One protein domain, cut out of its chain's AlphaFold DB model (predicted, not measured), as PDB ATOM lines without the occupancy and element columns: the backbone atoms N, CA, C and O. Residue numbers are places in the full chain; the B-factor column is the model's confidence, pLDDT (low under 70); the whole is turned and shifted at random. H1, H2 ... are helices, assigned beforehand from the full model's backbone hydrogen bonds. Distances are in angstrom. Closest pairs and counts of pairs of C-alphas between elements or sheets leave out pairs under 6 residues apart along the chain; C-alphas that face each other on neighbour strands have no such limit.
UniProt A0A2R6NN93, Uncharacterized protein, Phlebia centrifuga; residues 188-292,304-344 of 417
ATOM      1  N   ASP A 188     -33.475 -52.636  23.436       85.06
ATOM      2  CA  ASP A 188     -32.424 -52.214  24.359       85.06
ATOM      3  C   ASP A 188     -31.303 -51.423  23.681       85.06
ATOM      4  O   ASP A 188     -30.303 -51.066  24.315       85.06
ATOM      5  N   SER A 189     -31.425 -51.156  22.387       88.38
ATOM      6  CA  SER A 189     -30.443 -50.370  21.661       88.38
ATOM      7  C   SER A 189     -30.513 -48.888  22.047       88.38
ATOM      8  O   SER A 189     -31.593 -48.309  22.163       88.38
ATOM      9  N   LEU A 190     -29.341 -48.269  22.205       92.56
ATOM     10  CA  LEU A 190     -29.179 -46.812  22.305       92.56
ATOM     11  C   LEU A 190     -28.612 -46.208  21.007       92.56
ATOM     12  O   LEU A 190     -28.277 -45.027  20.972       92.56
ATOM     13  N   HIS A 191     -28.517 -47.013  19.948       86.44
ATOM     14  CA  HIS A 191     -28.022 -46.602  18.639       86.44
ATOM     15  C   HIS A 191     -28.891 -45.503  18.032       86.44
ATOM     16  O   HIS A 191     -30.120 -45.556  18.127       86.44
ATOM     17  N   ASN A 192     -28.248 -44.535  17.379       85.50
ATOM     18  CA  ASN A 192     -28.890 -43.415  16.682       85.50
ATOM     19  C   ASN A 192     -29.748 -42.469  17.556       85.50
ATOM     20  O   ASN A 192     -30.454 -41.622  17.014       85.50
ATOM     21  N   PHE A 193     -29.705 -42.555  18.888       89.75
ATOM     22  CA  PHE A 193     -30.342 -41.560  19.761       89.75
ATOM     23  C   PHE A 193     -29.385 -40.393  20.047       89.75
ATOM     24  O   PHE A 193     -28.215 -40.616  20.353       89.75
ATOM     25  N   ASP A 194     -29.875 -39.148  19.987       89.88
ATOM     26  CA  ASP A 194     -29.077 -37.940  20.267       89.88
ATOM     27  C   ASP A 194     -28.894 -37.717  21.774       89.88
ATOM     28  O   ASP A 194     -29.440 -36.779  22.359       89.88
ATOM     29  N   ILE A 195     -28.174 -38.626  22.429       92.62
ATOM     30  CA  ILE A 195     -27.918 -38.554  23.869       92.62
ATOM     31  C   ILE A 195     -26.757 -37.574  24.114       92.62
ATOM     32  O   ILE A 195     -25.638 -37.828  23.660       92.62
ATOM     33  N   PRO A 196     -26.966 -36.465  24.850       91.31
ATOM     34  CA  PRO A 196     -25.916 -35.503  25.131       91.31
ATOM     35  C   PRO A 196     -24.756 -36.126  25.921       91.31
ATOM     36  O   PRO A 196     -24.992 -36.945  26.818       91.31
ATOM     37  N   PRO A 197     -23.510 -35.669  25.693       89.62
ATOM     38  CA  PRO A 197     -22.338 -36.111  26.452       89.62
ATOM     39  C   PRO A 197     -22.507 -36.014  27.979       89.62
ATOM     40  O   PRO A 197     -22.053 -36.888  28.717       89.62
ATOM     41  N   THR A 198     -23.197 -34.980  28.472       91.75
ATOM     42  CA  THR A 198     -23.489 -34.802  29.905       91.75
ATOM     43  C   THR A 198     -24.346 -35.931  30.464       91.75
ATOM     44  O   THR A 198     -24.042 -36.458  31.528       91.75
ATOM     45  N   SER A 199     -25.366 -36.356  29.723       95.06
ATOM     46  CA  SER A 199     -26.273 -37.426  30.137       95.06
ATOM     47  C   SER A 199     -25.625 -38.805  30.033       95.06
ATOM     48  O   SER A 199     -25.851 -39.660  30.879       95.06
ATOM     49  N   LEU A 200     -24.724 -39.015  29.069       95.12
ATOM     50  CA  LEU A 200     -23.890 -40.223  29.035       95.12
ATOM     51  C   LEU A 200     -22.950 -40.302  30.248       95.12
ATOM     52  O   LEU A 200     -22.800 -41.373  30.834       95.12
ATOM     53  N   ARG A 201     -22.377 -39.170  30.683       95.00
ATOM     54  CA  ARG A 201     -21.571 -39.105  31.915       95.00
ATOM     55  C   ARG A 201     -22.398 -39.446  33.160       95.00
ATOM     56  O   ARG A 201     -21.907 -40.151  34.040       95.00
ATOM     57  N   GLU A 202     -23.647 -38.991  33.232       96.12
ATOM     58  CA  GLU A 202     -24.575 -39.369  34.308       96.12
ATOM     59  C   GLU A 202     -24.847 -40.883  34.314       96.12
ATOM     60  O   GLU A 202     -24.807 -41.506  35.377       96.12
ATOM     61  N   GLU A 203     -25.022 -41.507  33.146       98.06
ATOM     62  CA  GLU A 203     -25.179 -42.964  33.047       98.06
ATOM     63  C   GLU A 203     -23.904 -43.727  33.449       98.06
ATOM     64  O   GLU A 203     -23.989 -44.749  34.133       98.06
ATOM     65  N   PHE A 204     -22.711 -43.225  33.116       97.69
ATOM     66  CA  PHE A 204     -21.451 -43.788  33.619       97.69
ATOM     67  C   PHE A 204     -21.335 -43.665  35.144       97.69
ATOM     68  O   PHE A 204     -20.887 -44.604  35.811       97.69
ATOM     69  N   SER A 205     -21.794 -42.559  35.729       97.00
ATOM     70  CA  SER A 205     -21.874 -42.404  37.187       97.00
ATOM     71  C   SER A 205     -22.833 -43.427  37.810       97.00
ATOM     72  O   SER A 205     -22.456 -44.150  38.734       97.00
ATOM     73  N   ALA A 206     -24.029 -43.598  37.234       97.75
ATOM     74  CA  ALA A 206     -25.012 -44.588  37.677       97.75
ATOM     75  C   ALA A 206     -24.475 -46.033  37.602       97.75
ATOM     76  O   ALA A 206     -24.653 -46.816  38.538       97.75
ATOM     77  N   CYS A 207     -23.753 -46.385  36.532       98.12
ATOM     78  CA  CYS A 207     -23.052 -47.669  36.438       98.12
ATOM     79  C   CYS A 207     -21.989 -47.827  37.528       98.12
ATOM     80  O   CYS A 207     -21.883 -48.899  38.117       98.12
ATOM     81  N   SER A 208     -21.222 -46.773  37.821       96.88
ATOM     82  CA  SER A 208     -20.193 -46.789  38.870       96.88
ATOM     83  C   SER A 208     -20.797 -47.077  40.248       96.88
ATOM     84  O   SER A 208     -20.286 -47.931  40.973       96.88
ATOM     85  N   ILE A 209     -21.927 -46.437  40.570       96.69
ATOM     86  CA  ILE A 209     -22.704 -46.702  41.789       96.69
ATOM     87  C   ILE A 209     -23.105 -48.180  41.852       96.69
ATOM     88  O   ILE A 209     -22.848 -48.862  42.844       96.69
ATOM     89  N   ALA A 210     -23.699 -48.703  40.779       97.44
ATOM     90  CA  ALA A 210     -24.202 -50.070  40.756       97.44
ATOM     91  C   ALA A 210     -23.095 -51.135  40.822       97.44
ATOM     92  O   ALA A 210     -23.294 -52.177  41.450       97.44
ATOM     93  N   CYS A 211     -21.942 -50.884  40.194       95.88
ATOM     94  CA  CYS A 211     -20.768 -51.752  40.281       95.88
ATOM     95  C   CYS A 211     -20.148 -51.735  41.686       95.88
ATOM     96  O   CYS A 211     -19.676 -52.771  42.139       95.88
ATOM     97  N   GLY A 212     -20.178 -50.596  42.392       94.69
ATOM     98  CA  GLY A 212     -19.734 -50.509  43.790       94.69
ATOM     99  C   GLY A 212     -20.724 -51.122  44.787       94.69
ATOM    100  O   GLY A 212     -20.338 -51.546  45.869       94.69
ATOM    101  N   THR A 213     -22.002 -51.196  44.414       94.88
ATOM    102  CA  THR A 213     -23.082 -51.746  45.249       94.88
ATOM    103  C   THR A 213     -23.193 -53.274  45.121       94.88
ATOM    104  O   THR A 213     -23.546 -53.970  46.077       94.88
ATOM    105  N   TYR A 214     -22.913 -53.822  43.937       93.12
ATOM    106  CA  TYR A 214     -22.964 -55.258  43.667       93.12
ATOM    107  C   TYR A 214     -21.751 -55.697  42.844       93.12
ATOM    108  O   TYR A 214     -21.595 -55.293  41.693       93.12
ATOM    109  N   ASP A 215     -20.930 -56.578  43.415       89.75
ATOM    110  CA  ASP A 215     -19.719 -57.070  42.756       89.75
ATOM    111  C   ASP A 215     -20.019 -57.719  41.401       89.75
ATOM    112  O   ASP A 215     -20.945 -58.530  41.277       89.75
ATOM    113  N   ARG A 216     -19.172 -57.440  40.401       87.94
ATOM    114  CA  ARG A 216     -19.248 -58.043  39.057       87.94
ATOM    115  C   ARG A 216     -20.641 -57.883  38.436       87.94
ATOM    116  O   ARG A 216     -21.220 -58.828  37.894       87.94
ATOM    117  N   ASN A 217     -21.209 -56.682  38.549       94.00
ATOM    118  CA  ASN A 217     -22.537 -56.372  38.036       94.00
ATOM    119  C   ASN A 217     -22.562 -56.379  36.500       94.00
ATOM    120  O   ASN A 217     -22.370 -55.356  35.843       94.00
ATOM    121  N   TYR A 218     -22.835 -57.549  35.925       94.81
ATOM    122  CA  TYR A 218     -22.909 -57.740  34.477       94.81
ATOM    123  C   TYR A 218     -23.886 -56.770  33.795       94.81
ATOM    124  O   TYR A 218     -23.599 -56.262  32.711       94.81
ATOM    125  N   PHE A 219     -25.028 -56.476  34.424       96.31
ATOM    126  CA  PHE A 219     -26.030 -55.592  33.832       96.31
ATOM    127  C   PHE A 219     -25.572 -54.133  33.797       96.31
ATOM    128  O   PHE A 219     -25.792 -53.467  32.785       96.31
ATOM    129  N   ALA A 220     -24.885 -53.665  34.844       97.62
ATOM    130  CA  ALA A 220     -24.273 -52.339  34.863       97.62
ATOM    131  C   ALA A 220     -23.196 -52.215  33.777       97.62
ATOM    132  O   ALA A 220     -23.233 -51.283  32.981       97.62
ATOM    133  N   TRP A 221     -22.287 -53.190  33.666       97.31
ATOM    134  CA  TRP A 221     -21.253 -53.189  32.623       97.31
ATOM    135  C   TRP A 221     -21.826 -53.261  31.202       97.31
ATOM    136  O   TRP A 221     -21.352 -52.561  30.309       97.31
ATOM    137  N   SER A 222     -22.876 -54.058  30.988       96.12
ATOM    138  CA  SER A 222     -23.568 -54.134  29.696       96.12
ATOM    139  C   SER A 222     -24.241 -52.808  29.329       96.12
ATOM    140  O   SER A 222     -24.143 -52.363  28.186       96.12
ATOM    141  N   HIS A 223     -24.877 -52.137  30.295       97.56
ATOM    142  CA  HIS A 223     -25.432 -50.797  30.096       97.56
ATOM    143  C   HIS A 223     -24.332 -49.775  29.790       97.56
ATOM    144  O   HIS A 223     -24.428 -49.052  28.801       97.56
ATOM    145  N   ARG A 224     -23.237 -49.795  30.562       97.69
ATOM    146  CA  ARG A 224     -22.061 -48.938  30.358       97.69
ATOM    147  C   ARG A 224     -21.480 -49.086  28.949       97.69
ATOM    148  O   ARG A 224     -21.164 -48.086  28.311       97.69
ATOM    149  N   TYR A 225     -21.391 -50.319  28.441       96.25
ATOM    150  CA  TYR A 225     -20.983 -50.608  27.062       96.25
ATOM    151  C   TYR A 225     -21.928 -49.980  26.035       96.25
ATOM    152  O   TYR A 225     -21.465 -49.306  25.121       96.25
ATOM    153  N   ARG A 226     -23.248 -50.139  26.200       96.19
ATOM    154  CA  ARG A 226     -24.246 -49.555  25.286       96.19
ATOM    155  C   ARG A 226     -24.178 -48.025  25.262       96.19
ATOM    156  O   ARG A 226     -24.235 -47.445  24.182       96.19
ATOM    157  N   CYS A 227     -24.001 -47.382  26.417       96.69
ATOM    158  CA  CYS A 227     -23.797 -45.934  26.509       96.69
ATOM    159  C   CYS A 227     -22.514 -45.490  25.795       96.69
ATOM    160  O   CYS A 227     -22.538 -44.534  25.024       96.69
ATOM    161  N   PHE A 228     -21.402 -46.202  25.998       94.75
ATOM    162  CA  PHE A 228     -20.145 -45.885  25.317       94.75
ATOM    163  C   PHE A 228     -20.232 -46.107  23.798       94.75
ATOM    164  O   PHE A 228     -19.671 -45.341  23.022       94.75
ATOM    165  N   ASN A 229     -20.988 -47.109  23.351       91.94
ATOM    166  CA  ASN A 229     -21.235 -47.341  21.929       91.94
ATOM    167  C   ASN A 229     -22.042 -46.213  21.283       91.94
ATOM    168  O   ASN A 229     -21.634 -45.686  20.251       91.94
ATOM    169  N   ALA A 230     -23.113 -45.771  21.944       91.50
ATOM    170  CA  ALA A 230     -23.888 -44.615  21.499       91.50
ATOM    171  C   ALA A 230     -23.025 -43.340  21.415       91.50
ATOM    172  O   ALA A 230     -23.157 -42.570  20.467       91.50
ATOM    173  N   LEU A 231     -22.099 -43.146  22.365       90.88
ATOM    174  CA  LEU A 231     -21.143 -42.036  22.334       90.88
ATOM    175  C   LEU A 231     -20.267 -42.071  21.070       90.88
ATOM    176  O   LEU A 231     -20.131 -41.059  20.385       90.88
ATOM    177  N   VAL A 232     -19.663 -43.225  20.772       87.75
ATOM    178  CA  VAL A 232     -18.764 -43.393  19.620       87.75
ATOM    179  C   VAL A 232     -19.503 -43.143  18.303       87.75
ATOM    180  O   VAL A 232     -18.991 -42.443  17.429       87.75
ATOM    181  N   GLU A 233     -20.724 -43.653  18.166       83.88
ATOM    182  CA  GLU A 233     -21.543 -43.456  16.966       83.88
ATOM    183  C   GLU A 233     -21.970 -42.006  16.760       83.88
ATOM    184  O   GLU A 233     -21.847 -41.478  15.652       83.88
ATOM    185  N   ALA A 234     -22.414 -41.335  17.828       82.19
ATOM    186  CA  ALA A 234     -22.791 -39.926  17.768       82.19
ATOM    187  C   ALA A 234     -21.638 -39.056  17.236       82.19
ATOM    188  O   ALA A 234     -21.848 -38.064  16.531       82.19
ATOM    189  N   VAL A 235     -20.400 -39.446  17.538       80.12
ATOM    190  CA  VAL A 235     -19.195 -38.720  17.138       80.12
ATOM    191  C   VAL A 235     -18.751 -39.081  15.724       80.12
ATOM    192  O   VAL A 235     -18.340 -38.187  14.986       80.12
ATOM    193  N   ALA A 236     -18.907 -40.337  15.296       76.94
ATOM    194  CA  ALA A 236     -18.632 -40.748  13.918       76.94
ATOM    195  C   ALA A 236     -19.464 -39.956  12.883       76.94
ATOM    196  O   ALA A 236     -18.994 -39.698  11.776       76.94
ATOM    197  N   GLY A 237     -20.671 -39.509  13.253       69.50
ATOM    198  CA  GLY A 237     -21.520 -38.641  12.424       69.50
ATOM    199  C   GLY A 237     -21.214 -37.135  12.505       69.50
ATOM    200  O   GLY A 237     -21.848 -36.338  11.811       69.50
ATOM    201  N   THR A 238     -20.273 -36.708  13.352       69.69
ATOM    202  CA  THR A 238     -20.054 -35.293  13.694       69.69
ATOM    203  C   THR A 238     -18.959 -34.633  12.835       69.69
ATOM    204  O   THR A 238     -17.956 -35.241  12.472       69.69
ATOM    205  N   ARG A 239     -19.115 -33.336  12.511       62.69
ATOM    206  CA  ARG A 239     -18.095 -32.547  11.785       62.69
ATOM    207  C   ARG A 239     -16.903 -32.169  12.689       62.69
ATOM    208  O   ARG A 239     -17.159 -31.748  13.814       62.69
ATOM    209  N   PRO A 240     -15.650 -32.140  12.178       58.88
ATOM    210  CA  PRO A 240     -14.414 -31.897  12.948       58.88
ATOM    211  C   PRO A 240     -14.380 -30.672  13.884       58.88
ATOM    212  O   PRO A 240     -13.690 -30.692  14.894       58.88
ATOM    213  N   ALA A 241     -15.114 -29.600  13.578       56.62
ATOM    214  CA  ALA A 241     -15.104 -28.350  14.351       56.62
ATOM    215  C   ALA A 241     -16.225 -28.250  15.413       56.62
ATOM    216  O   ALA A 241     -16.542 -27.156  15.878       56.62
ATOM    217  N   CYS A 242     -16.890 -29.358  15.751       66.44
ATOM    218  CA  CYS A 242     -18.019 -29.377  16.681       66.44
ATOM    219  C   CYS A 242     -17.568 -29.572  18.139       66.44
ATOM    220  O   CYS A 242     -16.721 -30.419  18.414       66.44
ATOM    221  N   SER A 243     -18.208 -28.880  19.089       73.19
ATOM    222  CA  SER A 243     -17.987 -29.059  20.536       73.19
ATOM    223  C   SER A 243     -18.185 -30.506  21.020       73.19
ATOM    224  O   SER A 243     -17.547 -30.933  21.979       73.19
ATOM    225  N   ARG A 244     -19.004 -31.300  20.316       74.50
ATOM    226  CA  ARG A 244     -19.219 -32.722  20.628       74.50
ATOM    227  C   ARG A 244     -17.945 -33.568  20.503       74.50
ATOM    228  O   ARG A 244     -17.810 -34.544  21.227       74.50
ATOM    229  N   LEU A 245     -16.999 -33.195  19.634       79.12
ATOM    230  CA  LEU A 245     -15.716 -33.902  19.498       79.12
ATOM    231  C   LEU A 245     -14.776 -33.636  20.677       79.12
ATOM    232  O   LEU A 245     -14.125 -34.558  21.157       79.12
ATOM    233  N   SER A 246     -14.728 -32.399  21.182       81.12
ATOM    234  CA  SER A 246     -13.959 -32.107  22.397       81.12
ATOM    235  C   SER A 246     -14.548 -32.807  23.621       81.12
ATOM    236  O   SER A 246     -13.798 -33.344  24.435       81.12
ATOM    237  N   ASP A 247     -15.880 -32.854  23.730       83.62
ATOM    238  CA  ASP A 247     -16.550 -33.591  24.805       83.62
ATOM    239  C   ASP A 247     -16.303 -35.096  24.696       83.62
ATOM    240  O   ASP A 247     -16.081 -35.749  25.714       83.62
ATOM    241  N   PHE A 248     -16.285 -35.641  23.475       84.50
ATOM    242  CA  PHE A 248     -15.927 -37.033  23.228       84.50
ATOM    243  C   PHE A 248     -14.540 -37.361  23.762       84.50
ATOM    244  O   PHE A 248     -14.433 -38.257  24.590       84.50
ATOM    245  N   HIS A 249     -13.510 -36.611  23.355       82.31
ATOM    246  CA  HIS A 249     -12.138 -36.851  23.814       82.31
ATOM    247  C   HIS A 249     -12.041 -36.812  25.340       82.31
ATOM    248  O   HIS A 249     -11.504 -37.728  25.959       82.31
ATOM    249  N   LYS A 250     -12.654 -35.799  25.959       86.62
ATOM    250  CA  LYS A 250     -12.681 -35.677  27.415       86.62
ATOM    251  C   LYS A 250     -13.339 -36.888  28.080       86.62
ATOM    252  O   LYS A 250     -12.804 -37.419  29.044       86.62
ATOM    253  N   ILE A 251     -14.489 -37.331  27.573       89.06
ATOM    254  CA  ILE A 251     -15.202 -38.488  28.127       89.06
ATOM    255  C   ILE A 251     -14.426 -39.784  27.892       89.06
ATOM    256  O   ILE A 251     -14.397 -40.630  28.781       89.06
ATOM    257  N   THR A 252     -13.781 -39.962  26.737       87.25
ATOM    258  CA  THR A 252     -12.970 -41.157  26.479       87.25
ATOM    259  C   THR A 252     -11.760 -41.231  27.399       87.25
ATOM    260  O   THR A 252     -11.459 -42.316  27.890       87.25
ATOM    261  N   ASP A 253     -11.111 -40.101  27.682       86.12
ATOM    262  CA  ASP A 253      -9.973 -40.041  28.603       86.12
ATOM    263  C   ASP A 253     -10.420 -40.316  30.047       86.12
ATOM    264  O   ASP A 253      -9.822 -41.147  30.735       86.12
ATOM    265  N   GLU A 254     -11.519 -39.685  30.483       90.31
ATOM    266  CA  GLU A 254     -12.159 -39.947  31.782       90.31
ATOM    267  C   GLU A 254     -12.509 -41.439  31.934       90.31
ATOM    268  O   GLU A 254     -12.206 -42.051  32.961       90.31
ATOM    269  N   GLU A 255     -13.107 -42.044  30.906       92.75
ATOM    270  CA  GLU A 255     -13.557 -43.434  30.932       92.75
ATOM    271  C   GLU A 255     -12.389 -44.429  30.909       92.75
ATOM    272  O   GLU A 255     -12.392 -45.405  31.663       92.75
ATOM    273  N   LEU A 256     -11.358 -44.179  30.096       90.31
ATOM    274  CA  LEU A 256     -10.142 -44.995  30.060       90.31
ATOM    275  C   LEU A 256      -9.402 -44.971  31.398       90.31
ATOM    276  O   LEU A 256      -9.010 -46.033  31.897       90.31
ATOM    277  N   ALA A 257      -9.241 -43.790  31.995       90.69
ATOM    278  CA  ALA A 257      -8.620 -43.645  33.306       90.69
ATOM    279  C   ALA A 257      -9.442 -44.367  34.383       90.69
ATOM    280  O   ALA A 257      -8.903 -45.166  35.155       90.69
ATOM    281  N   TRP A 258     -10.761 -44.155  34.392       94.19
ATOM    282  CA  TRP A 258     -11.654 -44.761  35.376       94.19
ATOM    283  C   TRP A 258     -11.674 -46.291  35.285       94.19
ATOM    284  O   TRP A 258     -11.499 -46.965  36.304       94.19
ATOM    285  N   CYS A 259     -11.841 -46.868  34.088       93.50
ATOM    286  CA  CYS A 259     -11.909 -48.324  33.936       93.50
ATOM    287  C   CYS A 259     -10.550 -49.003  34.170       93.50
ATOM    288  O   CYS A 259     -10.515 -50.121  34.683       93.50
ATOM    289  N   THR A 260      -9.435 -48.323  33.876       93.38
ATOM    290  CA  THR A 260      -8.086 -48.780  34.252       93.38
ATOM    291  C   THR A 260      -7.978 -48.889  35.772       93.38
ATOM    292  O   THR A 260      -7.757 -49.983  36.288       93.38
ATOM    293  N   GLN A 261      -8.286 -47.807  36.494       95.19
ATOM    294  CA  GLN A 261      -8.248 -47.787  37.957       95.19
ATOM    295  C   GLN A 261      -9.243 -48.775  38.597       95.19
ATOM    296  O   GLN A 261      -9.015 -49.306  39.687       95.19
ATOM    297  N   TRP A 262     -10.389 -49.019  37.953       95.94
ATOM    298  CA  TRP A 262     -11.338 -50.028  38.415       95.94
ATOM    299  C   TRP A 262     -10.736 -51.431  38.351       95.94
ATOM    300  O   TRP A 262     -10.802 -52.150  39.347       95.94
ATOM    301  N   VAL A 263     -10.143 -51.808  37.213       96.06
ATOM    302  CA  VAL A 263      -9.525 -53.128  37.008       96.06
ATOM    303  C   VAL A 263      -8.368 -53.354  37.984       96.06
ATOM    304  O   VAL A 263      -8.282 -54.434  38.564       96.06
ATOM    305  N   GLU A 264      -7.544 -52.337  38.239       95.81
ATOM    306  CA  GLU A 264      -6.447 -52.401  39.221       95.81
ATOM    307  C   GLU A 264      -6.939 -52.712  40.643       95.81
ATOM    308  O   GLU A 264      -6.291 -53.451  41.381       95.81
ATOM    309  N   ARG A 265      -8.107 -52.181  41.035       95.56
ATOM    310  CA  ARG A 265      -8.712 -52.419  42.360       95.56
ATOM    311  C   ARG A 265      -9.580 -53.676  42.426       95.56
ATOM    312  O   ARG A 265      -9.856 -54.170  43.515       95.56
ATOM    313  N   HIS A 266     -10.008 -54.195  41.277       95.25
ATOM    314  CA  HIS A 266     -10.926 -55.329  41.158       95.25
ATOM    315  C   HIS A 266     -10.383 -56.349  40.157       95.25
ATOM    316  O   HIS A 266     -11.047 -56.705  39.184       95.25
ATOM    317  N   VAL A 267      -9.178 -56.861  40.412       95.31
ATOM    318  CA  VAL A 267      -8.440 -57.751  39.494       95.31
ATOM    319  C   VAL A 267      -9.193 -59.025  39.091       95.31
ATOM    320  O   VAL A 267      -8.885 -59.618  38.060       95.31
ATOM    321  N   SER A 268     -10.207 -59.434  39.863       94.06
ATOM    322  CA  SER A 268     -11.093 -60.577  39.577       94.06
ATOM    323  C   SER A 268     -12.345 -60.238  38.750       94.06
ATOM    324  O   SER A 268     -13.114 -61.142  38.414       94.06
ATOM    325  N   ASP A 269     -12.602 -58.965  38.435       95.06
ATOM    326  CA  ASP A 269     -13.764 -58.544  37.645       95.06
ATOM    327  C   ASP A 269     -13.487 -58.693  36.141       95.06
ATOM    328  O   ASP A 269     -13.078 -57.765  35.440       95.06
ATOM    329  N   TYR A 270     -13.727 -59.902  35.630       91.69
ATOM    330  CA  TYR A 270     -13.577 -60.207  34.207       91.69
ATOM    331  C   TYR A 270     -14.481 -59.345  33.307       91.69
ATOM    332  O   TYR A 270     -14.104 -59.031  32.178       91.69
ATOM    333  N   THR A 271     -15.657 -58.928  33.786       93.25
ATOM    334  CA  THR A 271     -16.570 -58.096  32.993       93.25
ATOM    335  C   THR A 271     -16.027 -56.674  32.837       93.25
ATOM    336  O   THR A 271     -16.089 -56.126  31.737       93.25
ATOM    337  N   ALA A 272     -15.411 -56.110  33.883       95.44
ATOM    338  CA  ALA A 272     -14.700 -54.830  33.801       95.44
ATOM    339  C   ALA A 272     -13.521 -54.886  32.813       95.44
ATOM    340  O   ALA A 272     -13.342 -53.989  31.986       95.44
ATOM    341  N   ILE A 273     -12.746 -55.974  32.856       95.12
ATOM    342  CA  ILE A 273     -11.632 -56.226  31.930       95.12
ATOM    343  C   ILE A 273     -12.130 -56.278  30.480       95.12
ATOM    344  O   ILE A 273     -11.565 -55.625  29.600       95.12
ATOM    345  N   GLN A 274     -13.209 -57.022  30.224       92.81
ATOM    346  CA  GLN A 274     -13.821 -57.104  28.899       92.81
ATOM    347  C   GLN A 274     -14.317 -55.733  28.424       92.81
ATOM    348  O   GLN A 274     -14.068 -55.355  27.279       92.81
ATOM    349  N   TYR A 275     -14.971 -54.968  29.302       94.81
ATOM    350  CA  TYR A 275     -15.411 -53.608  29.003       94.81
ATOM    351  C   TYR A 275     -14.234 -52.708  28.604       94.81
ATOM    352  O   TYR A 275     -14.291 -52.075  27.552       94.81
ATOM    353  N   ARG A 276     -13.129 -52.712  29.362       92.81
ATOM    354  CA  ARG A 276     -11.926 -51.929  29.025       92.81
ATOM    355  C   ARG A 276     -11.351 -52.312  27.659       92.81
ATOM    356  O   ARG A 276     -10.998 -51.431  26.876       92.81
ATOM    357  N   CYS A 277     -11.249 -53.607  27.360       90.75
ATOM    358  CA  CYS A 277     -10.807 -54.087  26.047       90.75
ATOM    359  C   CYS A 277     -11.694 -53.556  24.911       90.75
ATOM    360  O   CYS A 277     -11.185 -53.078  23.896       90.75
ATOM    361  N   ASN A 278     -13.013 -53.594  25.106       90.25
ATOM    362  CA  ASN A 278     -13.978 -53.071  24.148       90.25
ATOM    363  C   ASN A 278     -13.842 -51.556  23.962       90.25
ATOM    364  O   ASN A 278     -13.784 -51.106  22.826       90.25
ATOM    365  N   VAL A 279     -13.724 -50.781  25.045       89.31
ATOM    366  CA  VAL A 279     -13.539 -49.320  24.991       89.31
ATOM    367  C   VAL A 279     -12.305 -48.954  24.168       89.31
ATOM    368  O   VAL A 279     -12.409 -48.176  23.223       89.31
ATOM    369  N   VAL A 280     -11.151 -49.563  24.463       86.12
ATOM    370  CA  VAL A 280      -9.911 -49.310  23.709       86.12
ATOM    371  C   VAL A 280     -10.079 -49.675  22.235       86.12
ATOM    372  O   VAL A 280      -9.688 -48.901  21.362       86.12
ATOM    373  N   SER A 281     -10.695 -50.825  21.950       83.81
ATOM    374  CA  SER A 281     -10.992 -51.248  20.581       83.81
ATOM    375  C   SER A 281     -11.875 -50.223  19.864       83.81
ATOM    376  O   SER A 281     -11.542 -49.782  18.769       83.81
ATOM    377  N   MET A 282     -12.975 -49.790  20.475       85.94
ATOM    378  CA  MET A 282     -13.921 -48.850  19.872       85.94
ATOM    379  C   MET A 282     -13.290 -47.479  19.611       85.94
ATOM    380  O   MET A 282     -13.494 -46.925  18.535       85.94
ATOM    381  N   ILE A 283     -12.467 -46.974  20.538       82.00
ATOM    382  CA  ILE A 283     -11.704 -45.727  20.354       82.00
ATOM    383  C   ILE A 283     -10.722 -45.857  19.185       82.00
ATOM    384  O   ILE A 283     -10.598 -44.943  18.369       82.00
ATOM    385  N   ALA A 284     -10.017 -46.987  19.081       77.56
ATOM    386  CA  ALA A 284      -9.121 -47.224  17.955       77.56
ATOM    387  C   ALA A 284      -9.901 -47.198  16.632       77.56
ATOM    388  O   ALA A 284      -9.563 -46.421  15.744       77.56
ATOM    389  N   HIS A 285     -11.004 -47.946  16.527       76.88
ATOM    390  CA  HIS A 285     -11.848 -47.953  15.327       76.88
ATOM    391  C   HIS A 285     -12.417 -46.564  14.988       76.88
ATOM    392  O   HIS A 285     -12.469 -46.197  13.813       76.88
ATOM    393  N   SER A 286     -12.796 -45.761  15.990       75.75
ATOM    394  CA  SER A 286     -13.332 -44.418  15.751       75.75
ATOM    395  C   SER A 286     -12.293 -43.460  15.171       75.75
ATOM    396  O   SER A 286     -12.642 -42.631  14.334       75.75
ATOM    397  N   LYS A 287     -11.009 -43.595  15.539       68.69
ATOM    398  CA  LYS A 287      -9.924 -42.790  14.945       68.69
ATOM    399  C   LYS A 287      -9.804 -43.012  13.433       68.69
ATOM    400  O   LYS A 287      -9.562 -42.059  12.702       68.69
ATOM    401  N   PHE A 288     -10.071 -44.226  12.946       61.66
ATOM    402  CA  PHE A 288     -10.094 -44.517  11.504       61.66
ATOM    403  C   PHE A 288     -11.341 -43.993  10.799       61.66
ATOM    404  O   PHE A 288     -11.280 -43.648   9.622       61.66
ATOM    405  N   MET A 289     -12.470 -43.920  11.503       57.59
ATOM    406  CA  MET A 289     -13.720 -43.386  10.956       57.59
ATOM    407  C   MET A 289     -13.757 -41.853  10.925       57.59
ATOM    408  O   MET A 289     -14.606 -41.294  10.233       57.59
ATOM    409  N   ILE A 290     -12.834 -41.172  11.617       58.72
ATOM    410  CA  ILE A 290     -12.729 -39.706  11.686       58.72
ATOM    411  C   ILE A 290     -11.363 -39.268  11.102       58.72
ATOM    412  O   ILE A 290     -10.491 -38.804  11.833       58.72
ATOM    413  N   PRO A 291     -11.122 -39.373   9.775       47.47
ATOM    414  CA  PRO A 291      -9.785 -39.236   9.184       47.47
ATOM    415  C   PRO A 291      -9.278 -37.785   9.062       47.47
ATOM    416  O   PRO A 291      -8.385 -37.516   8.267       47.47
ATOM    417  N   ARG A 292      -9.885 -36.798   9.738       43.91
ATOM    418  CA  ARG A 292      -9.612 -35.365   9.483       43.91
ATOM    419  C   ARG A 292      -9.518 -34.503  10.740       43.91
ATOM    420  O   ARG A 292     -10.158 -33.457  10.817       43.91
ATOM    421  N   GLU A 304      -0.319 -38.673  32.430       50.84
ATOM    422  CA  GLU A 304       0.505 -39.764  31.910       50.84
ATOM    423  C   GLU A 304      -0.313 -40.615  30.921       50.84
ATOM    424  O   GLU A 304      -1.492 -40.890  31.179       50.84
ATOM    425  N   PRO A 305       0.266 -41.001  29.769       59.03
ATOM    426  CA  PRO A 305      -0.457 -41.771  28.771       59.03
ATOM    427  C   PRO A 305      -0.976 -43.060  29.407       59.03
ATOM    428  O   PRO A 305      -0.216 -43.814  30.018       59.03
ATOM    429  N   THR A 306      -2.280 -43.314  29.269       62.38
ATOM    430  CA  THR A 306      -2.887 -44.541  29.798       62.38
ATOM    431  C   THR A 306      -2.164 -45.747  29.191       62.38
ATOM    432  O   THR A 306      -2.064 -45.819  27.961       62.38
ATOM    433  N   PRO A 307      -1.677 -46.705  30.002       69.94
ATOM    434  CA  PRO A 307      -0.931 -47.836  29.476       69.94
ATOM    435  C   PRO A 307      -1.749 -48.629  28.451       69.94
ATOM    436  O   PRO A 307      -2.960 -48.860  28.619       69.94
ATOM    437  N   GLY A 308      -1.068 -49.080  27.394       79.94
ATOM    438  CA  GLY A 308      -1.643 -49.979  26.399       79.94
ATOM    439  C   GLY A 308      -2.222 -51.236  27.054       79.94
ATOM    440  O   GLY A 308      -1.817 -51.630  28.148       79.94
ATOM    441  N   LEU A 309      -3.192 -51.882  26.392       88.25
ATOM    442  CA  LEU A 309      -3.866 -53.072  26.936       88.25
ATOM    443  C   LEU A 309      -2.869 -54.149  27.386       88.25
ATOM    444  O   LEU A 309      -3.067 -54.752  28.437       88.25
ATOM    445  N   TRP A 310      -1.819 -54.376  26.592       88.75
ATOM    446  CA  TRP A 310      -0.803 -55.384  26.877       88.75
ATOM    447  C   TRP A 310       0.039 -55.024  28.096       88.75
ATOM    448  O   TRP A 310       0.103 -55.822  29.026       88.75
ATOM    449  N   ASP A 311       0.636 -53.831  28.124       88.88
ATOM    450  CA  ASP A 311       1.519 -53.412  29.218       88.88
ATOM    451  C   ASP A 311       0.772 -53.356  30.556       88.88
ATOM    452  O   ASP A 311       1.288 -53.810  31.578       88.88
ATOM    453  N   HIS A 312      -0.482 -52.895  30.537       92.06
ATOM    454  CA  HIS A 312      -1.344 -52.907  31.714       92.06
ATOM    455  C   HIS A 312      -1.638 -54.336  32.197       92.06
ATOM    456  O   HIS A 312      -1.403 -54.662  33.360       92.06
ATOM    457  N   ALA A 313      -2.112 -55.215  31.306       94.44
ATOM    458  CA  ALA A 313      -2.416 -56.602  31.653       94.44
ATOM    459  C   ALA A 313      -1.171 -57.360  32.144       94.44
ATOM    460  O   ALA A 313      -1.250 -58.131  33.099       94.44
ATOM    461  N   LYS A 314      -0.016 -57.108  31.519       94.38
ATOM    462  CA  LYS A 314       1.284 -57.669  31.890       94.38
ATOM    463  C   LYS A 314       1.665 -57.275  33.317       94.38
ATOM    464  O   LYS A 314       1.930 -58.166  34.118       94.38
ATOM    465  N   SER A 315       1.618 -55.982  33.638       95.94
ATOM    466  CA  SER A 315       1.909 -55.458  34.982       95.94
ATOM    467  C   SER A 315       1.014 -56.089  36.059       95.94
ATOM    468  O   SER A 315       1.482 -56.504  37.124       95.94
ATOM    469  N   LEU A 316      -0.280 -56.248  35.763       96.94
ATOM    470  CA  LEU A 316      -1.215 -56.876  36.694       96.94
ATOM    471  C   LEU A 316      -0.935 -58.370  36.889       96.94
ATOM    472  O   LEU A 316      -0.984 -58.836  38.023       96.94
ATOM    473  N   VAL A 317      -0.610 -59.120  35.832       96.62
ATOM    474  CA  VAL A 317      -0.219 -60.538  35.962       96.62
ATOM    475  C   VAL A 317       1.104 -60.692  36.713       96.62
ATOM    476  O   VAL A 317       1.254 -61.641  37.472       96.62
ATOM    477  N   GLU A 318       2.050 -59.764  36.553       95.94
ATOM    478  CA  GLU A 318       3.285 -59.752  37.350       95.94
ATOM    479  C   GLU A 318       3.014 -59.544  38.841       95.94
ATOM    480  O   GLU A 318       3.711 -60.127  39.669       95.94
ATOM    481  N   SER A 319       1.995 -58.753  39.173       96.25
ATOM    482  CA  SER A 319       1.640 -58.432  40.556       96.25
ATOM    483  C   SER A 319       0.729 -59.483  41.205       96.25
ATOM    484  O   SER A 319       0.867 -59.747  42.395       96.25
ATOM    485  N   TYR A 320      -0.186 -60.077  40.431       95.12
ATOM    486  CA  TYR A 320      -1.268 -60.947  40.913       95.12
ATOM    487  C   TYR A 320      -1.482 -62.180  40.000       95.12
ATOM    488  O   TYR A 320      -2.573 -62.378  39.443       95.12
ATOM    489  N   PRO A 321      -0.450 -63.016  39.774       94.06
ATOM    490  CA  PRO A 321      -0.487 -64.103  38.791       94.06
ATOM    491  C   PRO A 321      -1.533 -65.191  39.078       94.06
ATOM    492  O   PRO A 321      -1.881 -65.964  38.188       94.06
ATOM    493  N   GLU A 322      -2.059 -65.282  40.292       91.75
ATOM    494  CA  GLU A 322      -3.077 -66.242  40.720       91.75
ATOM    495  C   GLU A 322      -4.480 -65.960  40.166       91.75
ATOM    496  O   GLU A 322      -5.344 -66.842  40.182       91.75
ATOM    497  N   HIS A 323      -4.719 -64.766  39.623       92.62
ATOM    498  CA  HIS A 323      -6.031 -64.377  39.117       92.62
ATOM    499  C   HIS A 323      -6.223 -64.767  37.643       92.62
ATOM    500  O   HIS A 323      -5.685 -64.136  36.732       92.62
ATOM    501  N   GLU A 324      -7.069 -65.773  37.377       93.25
ATOM    502  CA  GLU A 324      -7.395 -66.240  36.011       93.25
ATOM    503  C   GLU A 324      -7.915 -65.118  35.097       93.25
ATOM    504  O   GLU A 324      -7.592 -65.080  33.909       93.25
ATOM    505  N   SER A 325      -8.666 -64.169  35.656       94.69
ATOM    506  CA  SER A 325      -9.175 -62.982  34.957       94.69
ATOM    507  C   SER A 325      -8.066 -62.155  34.303       94.69
ATOM    508  O   SER A 325      -8.254 -61.681  33.185       94.69
ATOM    509  N   LEU A 326      -6.898 -62.027  34.939       96.06
ATOM    510  CA  LEU A 326      -5.769 -61.259  34.406       96.06
ATOM    511  C   LEU A 326      -5.057 -61.993  33.264       96.06
ATOM    512  O   LEU A 326      -4.651 -61.386  32.274       96.06
ATOM    513  N   TRP A 327      -4.996 -63.321  33.321       94.62
ATOM    514  CA  TRP A 327      -4.517 -64.115  32.188       94.62
ATOM    515  C   TRP A 327      -5.467 -64.037  30.997       94.62
ATOM    516  O   TRP A 327      -5.018 -63.983  29.853       94.62
ATOM    517  N   LEU A 328      -6.780 -63.994  31.242       93.06
ATOM    518  CA  LEU A 328      -7.756 -63.707  30.192       93.06
ATOM    519  C   LEU A 328      -7.633 -62.264  29.688       93.06
ATOM    520  O   LEU A 328      -7.828 -62.033  28.494       93.06
ATOM    521  N   TYR A 329      -7.242 -61.315  30.543       94.69
ATOM    522  CA  TYR A 329      -6.942 -59.951  30.125       94.69
ATOM    523  C   TYR A 329      -5.781 -59.919  29.124       94.69
ATOM    524  O   TYR A 329      -5.932 -59.331  28.058       94.69
ATOM    525  N   LEU A 330      -4.678 -60.637  29.370       92.50
ATOM    526  CA  LEU A 330      -3.587 -60.767  28.390       92.50
ATOM    527  C   LEU A 330      -4.075 -61.315  27.043       92.50
ATOM    528  O   LEU A 330      -3.657 -60.838  25.987       92.50
ATOM    529  N   ARG A 331      -4.990 -62.295  27.057       90.62
ATOM    530  CA  ARG A 331      -5.598 -62.811  25.817       90.62
ATOM    531  C   ARG A 331      -6.404 -61.732  25.109       90.62
ATOM    532  O   ARG A 331      -6.253 -61.555  23.903       90.62
ATOM    533  N   GLY A 332      -7.228 -61.004  25.861       87.56
ATOM    534  CA  GLY A 332      -7.994 -59.867  25.366       87.56
ATOM    535  C   GLY A 332      -7.089 -58.795  24.763       87.56
ATOM    536  O   GLY A 332      -7.318 -58.378  23.636       87.56
ATOM    537  N   ALA A 333      -6.009 -58.417  25.443       87.50
ATOM    538  CA  ALA A 333      -5.046 -57.435  24.958       87.50
ATOM    539  C   ALA A 333      -4.459 -57.818  23.591       87.50
ATOM    540  O   ALA A 333      -4.342 -56.968  22.714       87.50
ATOM    541  N   LEU A 334      -4.159 -59.102  23.377       83.19
ATOM    542  CA  LEU A 334      -3.680 -59.610  22.091       83.19
ATOM    543  C   LEU A 334      -4.787 -59.704  21.031       83.19
ATOM    544  O   LEU A 334      -4.526 -59.479  19.849       83.19
ATOM    545  N   TYR A 335      -6.011 -60.048  21.438       75.12
ATOM    546  CA  TYR A 335      -7.154 -60.173  20.536       75.12
ATOM    547  C   TYR A 335      -7.644 -58.807  20.047       75.12
ATOM    548  O   TYR A 335      -7.793 -58.599  18.852       75.12
ATOM    549  N   PHE A 336      -7.849 -57.849  20.947       67.19
ATOM    550  CA  PHE A 336      -8.399 -56.533  20.618       67.19
ATOM    551  C   PHE A 336      -7.377 -55.585  19.968       67.19
ATOM    552  O   PHE A 336      -7.769 -54.589  19.366       67.19
ATOM    553  N   ASN A 337      -6.089 -55.950  19.950       58.03
ATOM    554  CA  ASN A 337      -5.069 -55.316  19.105       58.03
ATOM    555  C   ASN A 337      -5.308 -55.559  17.591       58.03
ATOM    556  O   ASN A 337      -4.625 -54.990  16.747       58.03
ATOM    557  N   THR A 338      -6.281 -56.393  17.191       47.03
ATOM    558  CA  THR A 338      -6.569 -56.644  15.764       47.03
ATOM    559  C   THR A 338      -7.449 -55.597  15.081       47.03
ATOM    560  O   THR A 338      -7.589 -55.674  13.863       47.03
ATOM    561  N   GLY A 339      -8.029 -54.650  15.827       42.91
ATOM    562  CA  GLY A 339      -8.845 -53.546  15.297       42.91
ATOM    563  C   GLY A 339      -8.058 -52.321  14.824       42.91
ATOM    564  O   GLY A 339      -8.615 -51.388  14.255       42.91
ATOM    565  N   VAL A 340      -6.750 -52.327  15.069       46.31
ATOM    566  CA  VAL A 340      -5.815 -51.288  14.646       46.31
ATOM    567  C   VAL A 340      -5.269 -51.672  13.257       46.31
ATOM    568  O   VAL A 340      -4.933 -52.846  13.061       46.31
ATOM    569  N   PRO A 341      -5.188 -50.770  12.259       45.75
ATOM    570  CA  PRO A 341      -4.538 -51.020  10.983       45.75
ATOM    571  C   PRO A 341      -3.126 -51.527  11.189       45.75
ATOM    572  O   PRO A 341      -2.456 -51.219  12.170       45.75
ATOM    573  N   GLU A 342      -2.669 -52.310  10.225       45.50
ATOM    574  CA  GLU A 342      -1.440 -53.095  10.312       45.50
ATOM    575  C   GLU A 342      -0.183 -52.274  10.652       45.50
ATOM    576  O   GLU A 342       0.736 -52.822  11.249       45.50
ATOM    577  N   GLY A 343      -0.173 -50.967  10.354       41.25
ATOM    578  CA  GLY A 343       0.919 -50.045  10.691       41.25
ATOM    579  C   GLY A 343       0.920 -49.484  12.121       41.25
ATOM    580  O   GLY A 343       1.952 -48.990  12.556       41.25
ATOM    581  N   GLU A 344      -0.195 -49.564  12.854       41.88
ATOM    582  CA  GLU A 344      -0.328 -49.045  14.230       41.88
ATOM    583  C   GLU A 344      -0.521 -50.154  15.277       41.88
ATOM    584  O   GLU A 344      -0.516 -49.887  16.481       41.88
TER     585      GLU A 344
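This is residues 188 to 292 and 304 to 344 of the 417 residues of an uncharacterized protein of Phlebia centrifuga (UniProt A0A2R6NN93). Three helical hairpins, H1 with H2, H3 with H4 and H5 with H6, stand side by side as a two-layer slab: H2, H4 and H6 make one row, and H1, H3 and H5 a looser row over it. H1 to H4 form an up-and-down bundle, each helix running against the one before it. The printed part has 146 residues with six named helices, H1 to H6 along the chain, and no named strand: all helix. It is compact, with a radius of gyration of the C-alphas of 15.3 A and spans of 47 by 41 by 29 A.

H3, residues 243 to 265, forms a hairpin with H4, residues 270 to 289; their closest C-alphas, of Cys 259 and Arg 276, are 6.1 A apart. H4 touches H2, residues 218 to 236, at a shallow tilt of 6 degrees, the same way; the closest C-alphas, of Ala 236 and Met 289, are 6.3 A apart. H4 also touches H6, residues 324 to 339, the same way at 11 degrees, with C-alphas 270 and 325 closest at 5.3 A. H1, residues 197 to 213, touches H3 with residues 197 to 201 alone. H5, residues 309 to 319, is close to H3 but not clearly touching, the closest C-alphas, 264 and 316, being 7.3 A apart. Every O i to N i+4 pair is within hydrogen-bond range in H1, H2, H3 and H5, against 15 of 16 in H4 and 10 of 12 in H6.

H3 is 33.3 A long, H4 28.7 A, H2 27.0 A, H1 24.5 A, H6 24.3 A and H5 15.6 A. H1 begins at C-alpha 197 (-22.338, -36.111, 26.452), and H6 ends at C-alpha 339 (-8.845, -53.546, 15.297).

The farthest C-alphas, of Ala 241 and Glu 322, are 47.7 A apart. Residues 293 to 303 are not printed, and C-alphas 292 and 304 are 25.0 A apart across this cut. Residues 237 to 242, 287 to 292, 304 to 307 and 336 to 344 have pLDDT under 70.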